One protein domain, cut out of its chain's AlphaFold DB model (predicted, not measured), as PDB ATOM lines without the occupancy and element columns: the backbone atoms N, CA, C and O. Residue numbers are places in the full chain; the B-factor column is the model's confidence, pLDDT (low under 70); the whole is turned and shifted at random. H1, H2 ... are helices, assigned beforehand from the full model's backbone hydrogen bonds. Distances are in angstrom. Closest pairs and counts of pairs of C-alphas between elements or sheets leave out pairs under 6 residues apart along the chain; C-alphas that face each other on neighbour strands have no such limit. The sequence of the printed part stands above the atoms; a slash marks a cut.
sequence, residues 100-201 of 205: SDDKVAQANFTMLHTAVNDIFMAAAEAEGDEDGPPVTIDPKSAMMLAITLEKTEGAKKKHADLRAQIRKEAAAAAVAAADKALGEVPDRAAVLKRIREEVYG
ATOM      1  N   SER A 100     -56.196  30.678  28.783       71.06
ATOM      2  CA  SER A 100     -54.820  31.185  28.846       71.06
ATOM      3  C   SER A 100     -53.820  30.044  28.632       71.06
ATOM      4  O   SER A 100     -54.026  28.983  29.229       71.06
ATOM      5  N   ASP A 101     -52.720  30.283  27.913       70.06
ATOM      6  CA  ASP A 101     -51.643  29.306  27.666       70.06
ATOM      7  C   ASP A 101     -51.243  28.516  28.929       70.06
ATOM      8  O   ASP A 101     -51.086  27.294  28.886       70.06
ATOM      9  N   ASP A 102     -51.212  29.189  30.088       69.50
ATOM     10  CA  ASP A 102     -50.975  28.601  31.416       69.50
ATOM     11  C   ASP A 102     -51.902  27.409  31.741       69.50
ATOM     12  O   ASP A 102     -51.464  26.383  32.269       69.50
ATOM     13  N   LYS A 103     -53.202  27.540  31.454       70.69
ATOM     14  CA  LYS A 103     -54.223  26.516  31.733       70.69
ATOM     15  C   LYS A 103     -54.095  25.338  30.772       70.69
ATOM     16  O   LYS A 103     -54.275  24.200  31.195       70.69
ATOM     17  N   VAL A 104     -53.749  25.606  29.513       73.94
ATOM     18  CA  VAL A 104     -53.530  24.573  28.491       73.94
ATOM     19  C   VAL A 104     -52.298  23.740  28.836       73.94
ATOM     20  O   VAL A 104     -52.351  22.510  28.834       73.94
ATOM     21  N   ALA A 105     -51.199  24.398  29.214       72.31
ATOM     22  CA  ALA A 105     -49.989  23.725  29.672       72.31
ATOM     23  C   ALA A 105     -50.260  22.864  30.917       72.31
ATOM     24  O   ALA A 105     -49.892  21.689  30.950       72.31
ATOM     25  N   GLN A 106     -50.967  23.408  31.914       71.62
ATOM     26  CA  GLN A 106     -51.330  22.671  33.123       71.62
ATOM     27  C   GLN A 106     -52.217  21.453  32.825       71.62
ATOM     28  O   GLN A 106     -51.975  20.377  33.375       71.62
ATOM     29  N   ALA A 107     -53.208  21.594  31.943       73.88
ATOM     30  CA  ALA A 107     -54.060  20.488  31.519       73.88
ATOM     31  C   ALA A 107     -53.252  19.382  30.828       73.88
ATOM     32  O   ALA A 107     -53.373  18.219  31.208       73.88
ATOM     33  N   ASN A 108     -52.359  19.739  29.900       70.75
ATOM     34  CA  ASN A 108     -51.490  18.782  29.211       70.75
ATOM     35  C   ASN A 108     -50.603  17.998  30.185       70.75
ATOM     36  O   ASN A 108     -50.462  16.781  30.052       70.75
ATOM     37  N   PHE A 109     -50.029  18.668  31.188       75.88
ATOM     38  CA  PHE A 109     -49.215  17.992  32.194       75.88
ATOM     39  C   PHE A 109     -50.025  17.023  33.056       75.88
ATOM     40  O   PHE A 109     -49.550  15.927  33.352       75.88
ATOM     41  N   THR A 110     -51.234  17.414  33.460       73.00
ATOM     42  CA  THR A 110     -52.137  16.544  34.221       73.00
ATOM     43  C   THR A 110     -52.561  15.342  33.385       73.00
ATOM     44  O   THR A 110     -52.446  14.219  33.854       73.00
ATOM     45  N   MET A 111     -52.951  15.547  32.124       74.31
ATOM     46  CA  MET A 111     -53.343  14.467  31.213       74.31
ATOM     47  C   MET A 111     -52.205  13.478  30.957       74.31
ATOM     48  O   MET A 111     -52.428  12.271  30.990       74.31
ATOM     49  N   LEU A 112     -50.981  13.966  30.725       75.00
ATOM     50  CA  LEU A 112     -49.821  13.099  30.526       75.00
ATOM     51  C   LEU A 112     -49.504  12.294  31.791       75.00
ATOM     52  O   LEU A 112     -49.232  11.100  31.704       75.00
ATOM     53  N   HIS A 113     -49.588  12.928  32.962       71.75
ATOM     54  CA  HIS A 113     -49.404  12.254  34.243       71.75
ATOM     55  C   HIS A 113     -50.477  11.179  34.479       71.75
ATOM     56  O   HIS A 113     -50.146  10.069  34.887       71.75
ATOM     57  N   THR A 114     -51.749  11.475  34.188       70.62
ATOM     58  CA  THR A 114     -52.849  10.502  34.265       70.62
ATOM     59  C   THR A 114     -52.618   9.337  33.313       70.62
ATOM     60  O   THR A 114     -52.639   8.200  33.756       70.62
ATOM     61  N   ALA A 115     -52.278   9.592  32.048       71.31
ATOM     62  CA  ALA A 115     -52.018   8.528  31.078       71.31
ATOM     63  C   ALA A 115     -50.851   7.615  31.497       71.31
ATOM     64  O   ALA A 115     -50.927   6.401  31.330       71.31
ATOM     65  N   VAL A 116     -49.774   8.180  32.060       73.12
ATOM     66  CA  VAL A 116     -48.653   7.396  32.610       73.12
ATOM     67  C   VAL A 116     -49.111   6.538  33.792       73.12
ATOM     68  O   VAL A 116     -48.730   5.371  33.872       73.12
ATOM     69  N   ASN A 117     -49.943   7.083  34.681       70.81
ATOM     70  CA  ASN A 117     -50.476   6.348  35.823       70.81
ATOM     71  C   ASN A 117     -51.460   5.243  35.404       70.81
ATOM     72  O   ASN A 117     -51.378   4.140  35.931       70.81
ATOM     73  N   ASP A 118     -52.333   5.500  34.431       69.19
ATOM     74  CA  ASP A 118     -53.283   4.514  33.903       69.19
ATOM     75  C   ASP A 118     -52.547   3.344  33.241       69.19
ATOM     76  O   ASP A 118     -52.914   2.190  33.441       69.19
ATOM     77  N   ILE A 119     -51.462   3.618  32.505       74.00
ATOM     78  CA  ILE A 119     -50.588   2.572  31.950       74.00
ATOM     79  C   ILE A 119     -49.968   1.730  33.074       74.00
ATOM     80  O   ILE A 119     -49.888   0.510  32.950       74.00
ATOM     81  N   PHE A 120     -49.531   2.370  34.162       70.38
ATOM     82  CA  PHE A 120     -48.942   1.681  35.309       70.38
ATOM     83  C   PHE A 120     -49.971   0.815  36.053       70.38
ATOM     84  O   PHE A 120     -49.688  -0.340  36.357       70.38
ATOM     85  N   MET A 121     -51.178   1.337  36.286       70.88
ATOM     86  CA  MET A 121     -52.276   0.608  36.930       70.88
ATOM     87  C   MET A 121     -52.780  -0.548  36.067       70.88
ATOM     88  O   MET A 121     -52.890  -1.658  36.565       70.88
ATOM     89  N   ALA A 122     -52.994  -0.335  34.765       69.00
ATOM     90  CA  ALA A 122     -53.441  -1.392  33.859       69.00
ATOM     91  C   ALA A 122     -52.431  -2.547  33.757       69.00
ATOM     92  O   ALA A 122     -52.818  -3.704  33.612       69.00
ATOM     93  N   ALA A 123     -51.132  -2.248  33.844       65.06
ATOM     94  CA  ALA A 123     -50.107  -3.281  33.901       65.06
ATOM     95  C   ALA A 123     -50.092  -4.024  35.248       65.06
ATOM     96  O   ALA A 123     -49.889  -5.231  35.259       65.06
ATOM     97  N   ALA A 124     -50.360  -3.335  36.362       62.97
ATOM     98  CA  ALA A 124     -50.468  -3.956  37.682       62.97
ATOM     99  C   ALA A 124     -51.746  -4.807  37.849       62.97
ATOM    100  O   ALA A 124     -51.713  -5.855  38.482       62.97
ATOM    101  N   GLU A 125     -52.875  -4.386  37.273       59.22
ATOM    102  CA  GLU A 125     -54.158  -5.107  37.343       59.22
ATOM    103  C   GLU A 125     -54.160  -6.388  36.499       59.22
ATOM    104  O   GLU A 125     -54.751  -7.393  36.888       59.22
ATOM    105  N   ALA A 126     -53.447  -6.394  35.372       56.81
ATOM    106  CA  ALA A 126     -53.319  -7.569  34.516       56.81
ATOM    107  C   ALA A 126     -52.336  -8.639  35.052       56.81
ATOM    108  O   ALA A 126     -52.107  -9.650  34.390       56.81
ATOM    109  N   GLU A 127     -51.778  -8.455  36.254       52.19
ATOM    110  CA  GLU A 127     -51.148  -9.528  37.042       52.19
ATOM    111  C   GLU A 127     -52.176 -10.366  37.840       52.19
ATOM    112  O   GLU A 127     -51.798 -11.369  38.443       52.19
ATOM    113  N   GLY A 128     -53.465  -9.988  37.842       53.03
ATOM    114  CA  GLY A 128     -54.533 -10.630  38.626       53.03
ATOM    115  C   GLY A 128     -55.543 -11.494  37.855       53.03
ATOM    116  O   GLY A 128     -56.500 -11.961  38.469       53.03
ATOM    117  N   ASP A 129     -55.372 -11.701  36.545       51.88
ATOM    118  CA  ASP A 129     -56.283 -12.510  35.715       51.88
ATOM    119  C   ASP A 129     -55.749 -13.958  35.624       51.88
ATOM    120  O   ASP A 129     -54.670 -14.189  35.078       51.88
ATOM    121  N   GLU A 130     -56.473 -14.937  36.185       56.50
ATOM    122  CA  GLU A 130     -55.994 -16.325  36.393       56.50
ATOM    123  C   GLU A 130     -55.676 -17.115  35.099       56.50
ATOM    124  O   GLU A 130     -55.065 -18.178  35.181       56.50
ATOM    125  N   ASP A 131     -56.007 -16.595  33.908       56.81
ATOM    126  CA  ASP A 131     -55.846 -17.287  32.613       56.81
ATOM    127  C   ASP A 131     -55.006 -16.517  31.560       56.81
ATOM    128  O   ASP A 131     -54.910 -16.933  30.399       56.81
ATOM    129  N   GLY A 132     -54.359 -15.402  31.928       53.03
ATOM    130  CA  GLY A 132     -53.498 -14.610  31.033       53.03
ATOM    131  C   GLY A 132     -52.015 -14.639  31.431       53.03
ATOM    132  O   GLY A 132     -51.704 -14.733  32.618       53.03
ATOM    133  N   PRO A 133     -51.047 -14.542  30.490       50.47
ATOM    134  CA  PRO A 133     -49.667 -14.279  30.883       50.47
ATOM    135  C   PRO A 133     -49.616 -12.920  31.603       50.47
ATOM    136  O   PRO A 133     -50.159 -11.953  31.061       50.47
ATOM    137  N   PRO A 134     -48.969 -12.820  32.781       54.91
ATOM    138  CA  PRO A 134     -48.934 -11.582  33.547       54.91
ATOM    139  C   PRO A 134     -48.368 -10.461  32.680       54.91
ATOM    140  O   PRO A 134     -47.330 -10.631  32.023       54.91
ATOM    141  N   VAL A 135     -49.050  -9.314  32.662       56.62
ATOM    142  CA  VAL A 135     -48.540  -8.106  32.001       56.62
ATOM    143  C   VAL A 135     -47.393  -7.564  32.844       56.62
ATOM    144  O   VAL A 135     -47.526  -6.642  33.633       56.62
ATOM    145  N   THR A 136     -46.223  -8.165  32.669       60.94
ATOM    146  CA  THR A 136     -45.003  -7.697  33.315       60.94
ATOM    147  C   THR A 136     -44.552  -6.405  32.637       60.94
ATOM    148  O   THR A 136     -44.282  -6.374  31.433       60.94
ATOM    149  N   ILE A 137     -44.457  -5.311  33.400       66.81
ATOM    150  CA  ILE A 137     -43.730  -4.132  32.924       66.81
ATOM    151  C   ILE A 137     -42.255  -4.518  32.878       66.81
ATOM    152  O   ILE A 137     -41.603  -4.668  33.912       66.81
ATOM    153  N   ASP A 138     -41.707  -4.675  31.676       74.19
ATOM    154  CA  ASP A 138     -40.286  -4.960  31.542       74.19
ATOM    155  C   ASP A 138     -39.444  -3.769  32.068       74.19
ATOM    156  O   ASP A 138     -39.870  -2.609  31.972       74.19
ATOM    157  N   PRO A 139     -38.228  -4.006  32.593       70.56
ATOM    158  CA  PRO A 139     -37.407  -2.954  33.198       70.56
ATOM    159  C   PRO A 139     -37.155  -1.734  32.297       70.56
ATOM    160  O   PRO A 139     -37.018  -0.614  32.792       70.56
ATOM    161  N   LYS A 140     -37.110  -1.917  30.971       70.62
ATOM    162  CA  LYS A 140     -36.907  -0.819  30.019       70.62
ATOM    163  C   LYS A 140     -38.173   0.020  29.878       70.62
ATOM    164  O   LYS A 140     -38.072   1.247  29.827       70.62
ATOM    165  N   SER A 141     -39.344  -0.609  29.845       68.56
ATOM    166  CA  SER A 141     -40.627   0.100  29.870       68.56
ATOM    167  C   SER A 141     -40.817   0.862  31.182       68.56
ATOM    168  O   SER A 141     -41.167   2.043  31.146       68.56
ATOM    169  N   ALA A 142     -40.471   0.259  32.323       73.44
ATOM    170  CA  ALA A 142     -40.506   0.927  33.628       73.44
ATOM    171  C   ALA A 142     -39.581   2.156  33.670       73.44
ATOM    172  O   ALA A 142     -39.991   3.241  34.085       73.44
ATOM    173  N   MET A 143     -38.350   2.027  33.166       72.75
ATOM    174  CA  MET A 143     -37.403   3.141  33.074       72.75
ATOM    175  C   MET A 143     -37.899   4.246  32.132       72.75
ATOM    176  O   MET A 143     -37.779   5.429  32.446       72.75
ATOM    177  N   MET A 144     -38.477   3.889  30.982       72.81
ATOM    178  CA  MET A 144     -39.025   4.862  30.033       72.81
ATOM    179  C   MET A 144     -40.192   5.647  30.642       72.81
ATOM    180  O   MET A 144     -40.283   6.859  30.438       72.81
ATOM    181  N   LEU A 145     -41.043   4.986  31.428       73.12
ATOM    182  CA  LEU A 145     -42.115   5.635  32.181       73.12
ATOM    183  C   LEU A 145     -41.554   6.561  33.266       73.12
ATOM    184  O   LEU A 145     -41.957   7.720  33.325       73.12
ATOM    185  N   ALA A 146     -40.570   6.109  34.047       75.94
ATOM    186  CA  ALA A 146     -39.922   6.929  35.071       75.94
ATOM    187  C   ALA A 146     -39.283   8.200  34.479       75.94
ATOM    188  O   ALA A 146     -39.513   9.299  34.978       75.94
ATOM    189  N   ILE A 147     -38.564   8.078  33.356       79.50
ATOM    190  CA  ILE A 147     -37.989   9.223  32.629       79.50
ATOM    191  C   ILE A 147     -39.089  10.149  32.102       79.50
ATOM    192  O   ILE A 147     -38.929  11.370  32.086       79.50
ATOM    193  N   THR A 148     -40.206   9.588  31.635       76.75
ATOM    194  CA  THR A 148     -41.340  10.385  31.150       76.75
ATOM    195  C   THR A 148     -41.953  11.192  32.291       76.75
ATOM    196  O   THR A 148     -42.208  12.385  32.118       76.75
ATOM    197  N   LEU A 149     -42.115  10.585  33.468       75.88
ATOM    198  CA  LEU A 149     -42.604  11.262  34.664       75.88
ATOM    199  C   LEU A 149     -41.639  12.366  35.117       75.88
ATOM    200  O   LEU A 149     -42.057  13.508  35.277       75.88
ATOM    201  N   GLU A 150     -40.342  12.066  35.215       78.69
ATOM    202  CA  GLU A 150     -39.305  13.041  35.572       78.69
ATOM    203  C   GLU A 150     -39.307  14.248  34.620       78.69
ATOM    204  O   GLU A 150     -39.308  15.401  35.055       78.69
ATOM    205  N   LYS A 151     -39.369  14.004  33.304       79.12
ATOM    206  CA  LYS A 151     -39.438  15.075  32.301       79.12
ATOM    207  C   LYS A 151     -40.722  15.891  32.408       79.12
ATOM    208  O   LYS A 151     -40.675  17.105  32.210       79.12
ATOM    209  N   THR A 152     -41.845  15.247  32.721       81.75
ATOM    210  CA  THR A 152     -43.140  15.918  32.901       81.75
ATOM    211  C   THR A 152     -43.111  16.834  34.121       81.75
ATOM    212  O   THR A 152     -43.467  18.006  34.014       81.75
ATOM    213  N   GLU A 153     -42.603  16.354  35.256       79.00
ATOM    214  CA  GLU A 153     -42.435  17.160  36.471       79.00
ATOM    215  C   GLU A 153     -41.406  18.286  36.282       79.00
ATOM    216  O   GLU A 153     -41.638  19.432  36.678       79.00
ATOM    217  N   GLY A 154     -40.301  18.017  35.583       81.06
ATOM    218  CA  GLY A 154     -39.320  19.038  35.217       81.06
ATOM    219  C   GLY A 154     -39.910  20.139  34.328       81.06
ATOM    220  O   GLY A 154     -39.597  21.318  34.510       81.06
ATOM    221  N   ALA A 155     -40.790  19.781  33.391       78.75
ATOM    222  CA  ALA A 155     -41.503  20.743  32.556       78.75
ATOM    223  C   ALA A 155     -42.517  21.572  33.363       78.75
ATOM    224  O   ALA A 155     -42.537  22.795  33.216       78.75
ATOM    225  N   LYS A 156     -43.282  20.946  34.274       78.25
ATOM    226  CA  LYS A 156     -44.179  21.651  35.212       78.25
ATOM    227  C   LYS A 156     -43.425  22.692  36.038       78.25
ATOM    228  O   LYS A 156     -43.874  23.833  36.147       78.25
ATOM    229  N   LYS A 157     -42.264  22.323  36.590       83.12
ATOM    230  CA  LYS A 157     -41.437  23.236  37.390       83.12
ATOM    231  C   LYS A 157     -40.950  24.430  36.571       83.12
ATOM    232  O   LYS A 157     -41.179  25.564  36.969       83.12
ATOM    233  N   LYS A 158     -40.361  24.186  35.396       85.25
ATOM    234  CA  LYS A 158     -39.901  25.261  34.496       85.25
ATOM    235  C   LYS A 158     -41.032  26.212  34.108       85.25
ATOM    236  O   LYS A 158     -40.821  27.416  34.030       85.25
ATOM    237  N   HIS A 159     -42.232  25.677  33.894       81.31
ATOM    238  CA  HIS A 159     -43.417  26.479  33.615       81.31
ATOM    239  C   HIS A 159     -43.820  27.352  34.818       81.31
ATOM    240  O   HIS A 159     -44.126  28.532  34.659       81.31
ATOM    241  N   ALA A 160     -43.790  26.802  36.036       79.06
ATOM    242  CA  ALA A 160     -44.042  27.570  37.255       79.06
ATOM    243  C   ALA A 160     -42.995  28.679  37.472       79.06
ATOM    244  O   ALA A 160     -43.367  29.802  37.820       79.06
ATOM    245  N   ASP A 161     -41.719  28.387  37.209       85.50
ATOM    246  CA  ASP A 161     -40.614  29.344  37.320       85.50
ATOM    247  C   ASP A 161     -40.770  30.492  36.309       85.50
ATOM    248  O   ASP A 161     -40.709  31.663  36.688       85.50
ATOM    249  N   LEU A 162     -41.067  30.172  35.042       83.25
ATOM    250  CA  LEU A 162     -41.342  31.169  34.004       83.25
ATOM    251  C   LEU A 162     -42.513  32.076  34.399       83.25
ATOM    252  O   LEU A 162     -42.423  33.298  34.298       83.25
ATOM    253  N   ARG A 163     -43.600  31.500  34.920       82.44
ATOM    254  CA  ARG A 163     -44.768  32.261  35.384       82.44
ATOM    255  C   ARG A 163     -44.432  33.186  36.553       82.44
ATOM    256  O   ARG A 163     -44.923  34.314  36.606       82.44
ATOM    257  N   ALA A 164     -43.616  32.728  37.501       83.25
ATOM    258  CA  ALA A 164     -43.149  33.560  38.605       83.25
ATOM    259  C   ALA A 164     -42.281  34.723  38.099       83.25
ATOM    260  O   ALA A 164     -42.445  35.853  38.566       83.25
ATOM    261  N   GLN A 165     -41.419  34.468  37.112       86.75
ATOM    262  CA  GLN A 165     -40.589  35.487  36.480       86.75
ATOM    263  C   GLN A 165     -41.432  36.532  35.737       86.75
ATOM    264  O   GLN A 165     -41.297  37.716  36.032       86.75
ATOM    265  N   ILE A 166     -42.365  36.112  34.876       85.69
ATOM    266  CA  ILE A 166     -43.269  37.020  34.148       85.69
ATOM    267  C   ILE A 166     -44.049  37.907  35.127       85.69
ATOM    268  O   ILE A 166     -44.152  39.115  34.937       85.69
ATOM    269  N   ARG A 167     -44.569  37.335  36.221       83.38
ATOM    270  CA  ARG A 167     -45.277  38.107  37.257       83.38
ATOM    271  C   ARG A 167     -44.377  39.114  37.956       83.38
ATOM    272  O   ARG A 167     -44.824  40.220  38.242       83.38
ATOM    273  N   LYS A 168     -43.137  38.732  38.254       86.06
ATOM    274  CA  LYS A 168     -42.160  39.623  38.878       86.06
ATOM    275  C   LYS A 168     -41.808  40.785  37.949       86.06
ATOM    276  O   LYS A 168     -41.765  41.919  38.408       86.06
ATOM    277  N   GLU A 169     -41.596  40.508  36.667       86.38
ATOM    278  CA  GLU A 169     -41.310  41.520  35.646       86.38
ATOM    279  C   GLU A 169     -42.503  42.459  35.441       86.38
ATOM    280  O   GLU A 169     -42.330  43.674  35.475       86.38
ATOM    281  N   ALA A 170     -43.724  41.923  35.353       84.69
ATOM    282  CA  ALA A 170     -44.944  42.726  35.269       84.69
ATOM    283  C   ALA A 170     -45.160  43.592  36.522       84.69
ATOM    284  O   ALA A 170     -45.510  44.763  36.410       84.69
ATOM    285  N   ALA A 171     -44.917  43.053  37.721       78.69
ATOM    286  CA  ALA A 171     -44.999  43.824  38.961       78.69
ATOM    287  C   ALA A 171     -43.941  44.936  39.012       78.69
ATOM    288  O   ALA A 171     -44.256  46.058  39.397       78.69
ATOM    289  N   ALA A 172     -42.705  44.654  38.587       82.12
ATOM    290  CA  ALA A 172     -41.646  45.656  38.508       82.12
ATOM    291  C   ALA A 172     -41.986  46.761  37.493       82.12
ATOM    292  O   ALA A 172     -41.819  47.941  37.797       82.12
ATOM    293  N   ALA A 173     -42.527  46.395  36.327       83.38
ATOM    294  CA  ALA A 173     -43.005  47.345  35.327       83.38
ATOM    295  C   ALA A 173     -44.170  48.198  35.857       83.38
ATOM    296  O   ALA A 173     -44.179  49.409  35.653       83.38
ATOM    297  N   ALA A 174     -45.108  47.601  36.601       80.00
ATOM    298  CA  ALA A 174     -46.210  48.324  37.240       80.00
ATOM    299  C   ALA A 174     -45.738  49.320  38.295       80.00
ATOM    300  O   ALA A 174     -46.239  50.440  38.322       80.00
ATOM    301  N   VAL A 175     -44.761  48.946  39.125       77.69
ATOM    302  CA  VAL A 175     -44.155  49.867  40.097       77.69
ATOM    303  C   VAL A 175     -43.462  51.025  39.375       77.69
ATOM    304  O   VAL A 175     -43.746  52.176  39.680       77.69
ATOM    305  N   ALA A 176     -42.647  50.745  38.353       81.75
ATOM    306  CA  ALA A 176     -41.955  51.786  37.591       81.75
ATOM    307  C   ALA A 176     -42.923  52.748  36.871       81.75
ATOM    308  O   ALA A 176     -42.714  53.963  36.877       81.75
ATOM    309  N   ALA A 177     -43.999  52.224  36.276       79.88
ATOM    310  CA  ALA A 177     -45.042  53.032  35.646       79.88
ATOM    311  C   ALA A 177     -45.803  53.885  36.676       79.88
ATOM    312  O   ALA A 177     -46.091  55.057  36.419       79.88
ATOM    313  N   ALA A 178     -46.091  53.327  37.859       75.31
ATOM    314  CA  ALA A 178     -46.741  54.046  38.949       75.31
ATOM    315  C   ALA A 178     -45.867  55.191  39.482       75.31
ATOM    316  O   ALA A 178     -46.362  56.308  39.620       75.31
ATOM    317  N   ASP A 179     -44.575  54.939  39.714       75.38
ATOM    318  CA  ASP A 179     -43.615  55.941  40.189       75.38
ATOM    319  C   ASP A 179     -43.483  57.102  39.195       75.38
ATOM    320  O   ASP A 179     -43.538  58.274  39.578       75.38
ATOM    321  N   LYS A 180     -43.391  56.794  37.894       77.19
ATOM    322  CA  LYS A 180     -43.368  57.811  36.834       77.19
ATOM    323  C   LYS A 180     -44.660  58.634  36.808       77.19
ATOM    324  O   LYS A 180     -44.612  59.853  36.672       77.19
ATOM    325  N   ALA A 181     -45.814  57.982  36.944       70.75
ATOM    326  CA  ALA A 181     -47.105  58.657  36.910       70.75
ATOM    327  C   ALA A 181     -47.352  59.534  38.150       70.75
ATOM    328  O   ALA A 181     -47.878  60.630  37.996       70.75
ATOM    329  N   LEU A 182     -46.928  59.106  39.344       69.88
ATOM    330  CA  LEU A 182     -47.028  59.888  40.586       69.88
ATOM    331  C   LEU A 182     -46.145  61.147  40.575       69.88
ATOM    332  O   LEU A 182     -46.501  62.141  41.205       69.88
ATOM    333  N   GLY A 183     -45.019  61.124  39.852       66.62
ATOM    334  CA  GLY A 183     -44.168  62.301  39.650       66.62
ATOM    335  C   GLY A 183     -44.757  63.352  38.697       66.62
ATOM    336  O   GLY A 183     -44.358  64.513  38.752       66.62
ATOM    337  N   GLU A 184     -45.708  62.966  37.843       61.00
ATOM    338  CA  GLU A 184     -46.307  63.828  36.813       61.00
ATOM    339  C   GLU A 184     -47.768  64.215  37.109       61.00
ATOM    340  O   GLU A 184     -48.219  65.278  36.685       61.00
ATOM    341  N   VAL A 185     -48.530  63.365  37.809       57.09
ATOM    342  CA  VAL A 185     -49.988  63.490  37.955       57.09
ATOM    343  C   VAL A 185     -50.425  63.093  39.377       57.09
ATOM    344  O   VAL A 185     -50.195  61.958  39.789       57.09
ATOM    345  N   PRO A 186     -51.109  63.973  40.138       62.69
ATOM    346  CA  PRO A 186     -51.551  63.664  41.503       62.69
ATOM    347  C   PRO A 186     -52.822  62.792  41.576       62.69
ATOM    348  O   PRO A 186     -53.222  62.380  42.664       62.69
ATOM    349  N   ASP A 187     -53.482  62.513  40.445       79.50
ATOM    350  CA  ASP A 187     -54.735  61.750  40.395       79.50
ATOM    351  C   ASP A 187     -54.512  60.233  40.257       79.50
ATOM    352  O   ASP A 187     -53.965  59.724  39.273       79.50
ATOM    353  N   ARG A 188     -55.042  59.489  41.233       71.00
ATOM    354  CA  ARG A 188     -55.041  58.024  41.309       71.00
ATOM    355  C   ARG A 188     -55.698  57.356  40.094       71.00
ATOM    356  O   ARG A 188     -55.269  56.266  39.713       71.00
ATOM    357  N   ALA A 189     -56.720  57.967  39.491       75.12
ATOM    358  CA  ALA A 189     -57.399  57.401  38.322       75.12
ATOM    359  C   ALA A 189     -56.492  57.395  37.077       75.12
ATOM    360  O   ALA A 189     -56.456  56.407  36.339       75.12
ATOM    361  N   ALA A 190     -55.696  58.451  36.890       73.56
ATOM    362  CA  ALA A 190     -54.729  58.551  35.799       73.56
ATOM    363  C   ALA A 190     -53.573  57.542  35.946       73.56
ATOM    364  O   ALA A 190     -53.169  56.921  34.962       73.56
ATOM    365  N   VAL A 191     -53.096  57.315  37.177       77.38
ATOM    366  CA  VAL A 191     -52.063  56.304  37.477       77.38
ATOM    367  C   VAL A 191     -52.552  54.894  37.121       77.38
ATOM    368  O   VAL A 191     -51.850  54.142  36.446       77.38
ATOM    369  N   LEU A 192     -53.781  54.538  37.512       75.75
ATOM    370  CA  LEU A 192     -54.362  53.225  37.204       75.75
ATOM    371  C   LEU A 192     -54.582  53.012  35.700       75.75
ATOM    372  O   LEU A 192     -54.369  51.899  35.213       75.75
ATOM    373  N   LYS A 193     -54.972  54.061  34.964       78.00
ATOM    374  CA  LYS A 193     -55.108  54.007  33.502       78.00
ATOM    375  C   LYS A 193     -53.766  53.702  32.827       78.00
ATOM    376  O   LYS A 193     -53.697  52.779  32.024       78.00
ATOM    377  N   ARG A 194     -52.688  54.391  33.222       72.75
ATOM    378  CA  ARG A 194     -51.337  54.144  32.687       72.75
ATOM    379  C   ARG A 194     -50.832  52.736  32.977       72.75
ATOM    380  O   ARG A 194     -50.348  52.082  32.067       72.75
ATOM    381  N   ILE A 195     -50.993  52.229  34.202       77.56
ATOM    382  CA  ILE A 195     -50.585  50.849  34.532       77.56
ATOM    383  C   ILE A 195     -51.343  49.839  33.658       77.56
ATOM    384  O   ILE A 195     -50.760  48.881  33.156       77.56
ATOM    385  N   ARG A 196     -52.646  50.055  33.446       75.81
ATOM    386  CA  ARG A 196     -53.471  49.196  32.590       75.81
ATOM    387  C   ARG A 196     -52.983  49.195  31.131       75.81
ATOM    388  O   ARG A 196     -52.918  48.126  30.526       75.81
ATOM    389  N   GLU A 197     -52.631  50.356  30.592       79.44
ATOM    390  CA  GLU A 197     -52.196  50.512  29.200       79.44
ATOM    391  C   GLU A 197     -50.741  50.063  28.985       79.44
ATOM    392  O   GLU A 197     -50.470  49.275  28.085       79.44
ATOM    393  N   GLU A 198     -49.805  50.506  29.826       77.62
ATOM    394  CA  GLU A 198     -48.361  50.290  29.646       77.62
ATOM    395  C   GLU A 198     -47.892  48.892  30.085       77.62
ATOM    396  O   GLU A 198     -46.949  48.357  29.506       77.62
ATOM    397  N   VAL A 199     -48.531  48.288  31.096       76.31
ATOM    398  CA  VAL A 199     -48.105  46.986  31.654       76.31
ATOM    399  C   VAL A 199     -48.983  45.844  31.174       76.31
ATOM    400  O   VAL A 199     -48.480  44.768  30.860       76.31
ATOM    401  N   TYR A 200     -50.296  46.065  31.127       75.44
ATOM    402  CA  TYR A 200     -51.251  45.030  30.733       75.44
ATOM    403  C   TYR A 200     -51.702  45.147  29.273       75.44
ATOM    404  O   TYR A 200     -52.366  44.234  28.789       75.44
ATOM    405  N   GLY A 201     -51.354  46.228  28.560       75.25
ATOM    406  CA  GLY A 201     -51.720  46.417  27.151       75.25
ATOM    407  C   GLY A 201     -53.224  46.581  26.912       75.25
ATOM    408  O   GLY A 201     -53.684  46.452  25.779       75.25
TER     409      GLY A 201
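What this domain is: This is residues 100 to 201 of the 205 residues of the protein "Mu-like prophage FluMu protein gp27" of Magnetospirillum magneticum (strain AMB-1 / ATCC 700264) (UniProt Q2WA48). One long helix, H2, runs nearly the whole length of a thin rod, and the two other helices fold back along it on the same side: H1 beside its first part and the short H3 at its last part, with a gap between H1 and H3. The long link from H1 to H2 loops out beyond one end of the rod, where residues 128 to 133 stick out. The printed part has 102 residues with three named helices, in the order H1, H2, H3, and no named strand; the class is all helix. The whole is extended, with a radius of gyration of the C-alphas of 24.6 A and spans of 81 by 20 by 15 A.

How they stand to each other: H1, residues 101 to 125, touches H2, residues 139 to 184, with residues 106 to 116 alone; on H2 the residues that touch it are 145 to 156 alone. Their closest C-alphas are those of Phe 109 and Thr 152, 6.5 A apart. The two run opposite ways at a shallow tilt of 18 degrees and form a helical hairpin. H2 also touches H3, residues 188 to 198, with residues 174 to 182 alone. The closest C-alphas of H2 and H3 are those of Ala 181 and Val 191, 5.5 A apart. H2 and H3 run opposite ways at a steep tilt of 44 degrees and form a second helical hairpin. H1 and H3 are apart. Every backbone O i to N i+4 pair is within hydrogen-bond range in H1 and H3, and 41 of 42 are in H2.

Where its parts are: H1 begins at C-alpha 101, at (-51.643, 29.306, 27.666), and measures 35.8 A from first to last C-alpha over 25 residues. H2 begins at C-alpha 139, at (-37.407, -2.954, 33.198), and measures 67.5 A over 46 residues. H3 has 11 residues, measures 15.5 A and ends at C-alpha 198, at (-48.361, 50.290, 29.646).

The domain as a whole: The two C-alphas farthest apart are those of Asp 131 and Glu 184, at 81.8 A. The C-alphas of Ser 100 and Gly 201, the first and last printed, are 15.6 A apart. The printed part has no cut. The link from H1 to H2 is long, with 13 residues, and the link from H2 to H3 is tight, with 3. Residues 128 to 133 stand free. The mean pLDDT of the printed part is 73.0; 24 residues are under 70, among them residues 122 to 137 and 182 to 186.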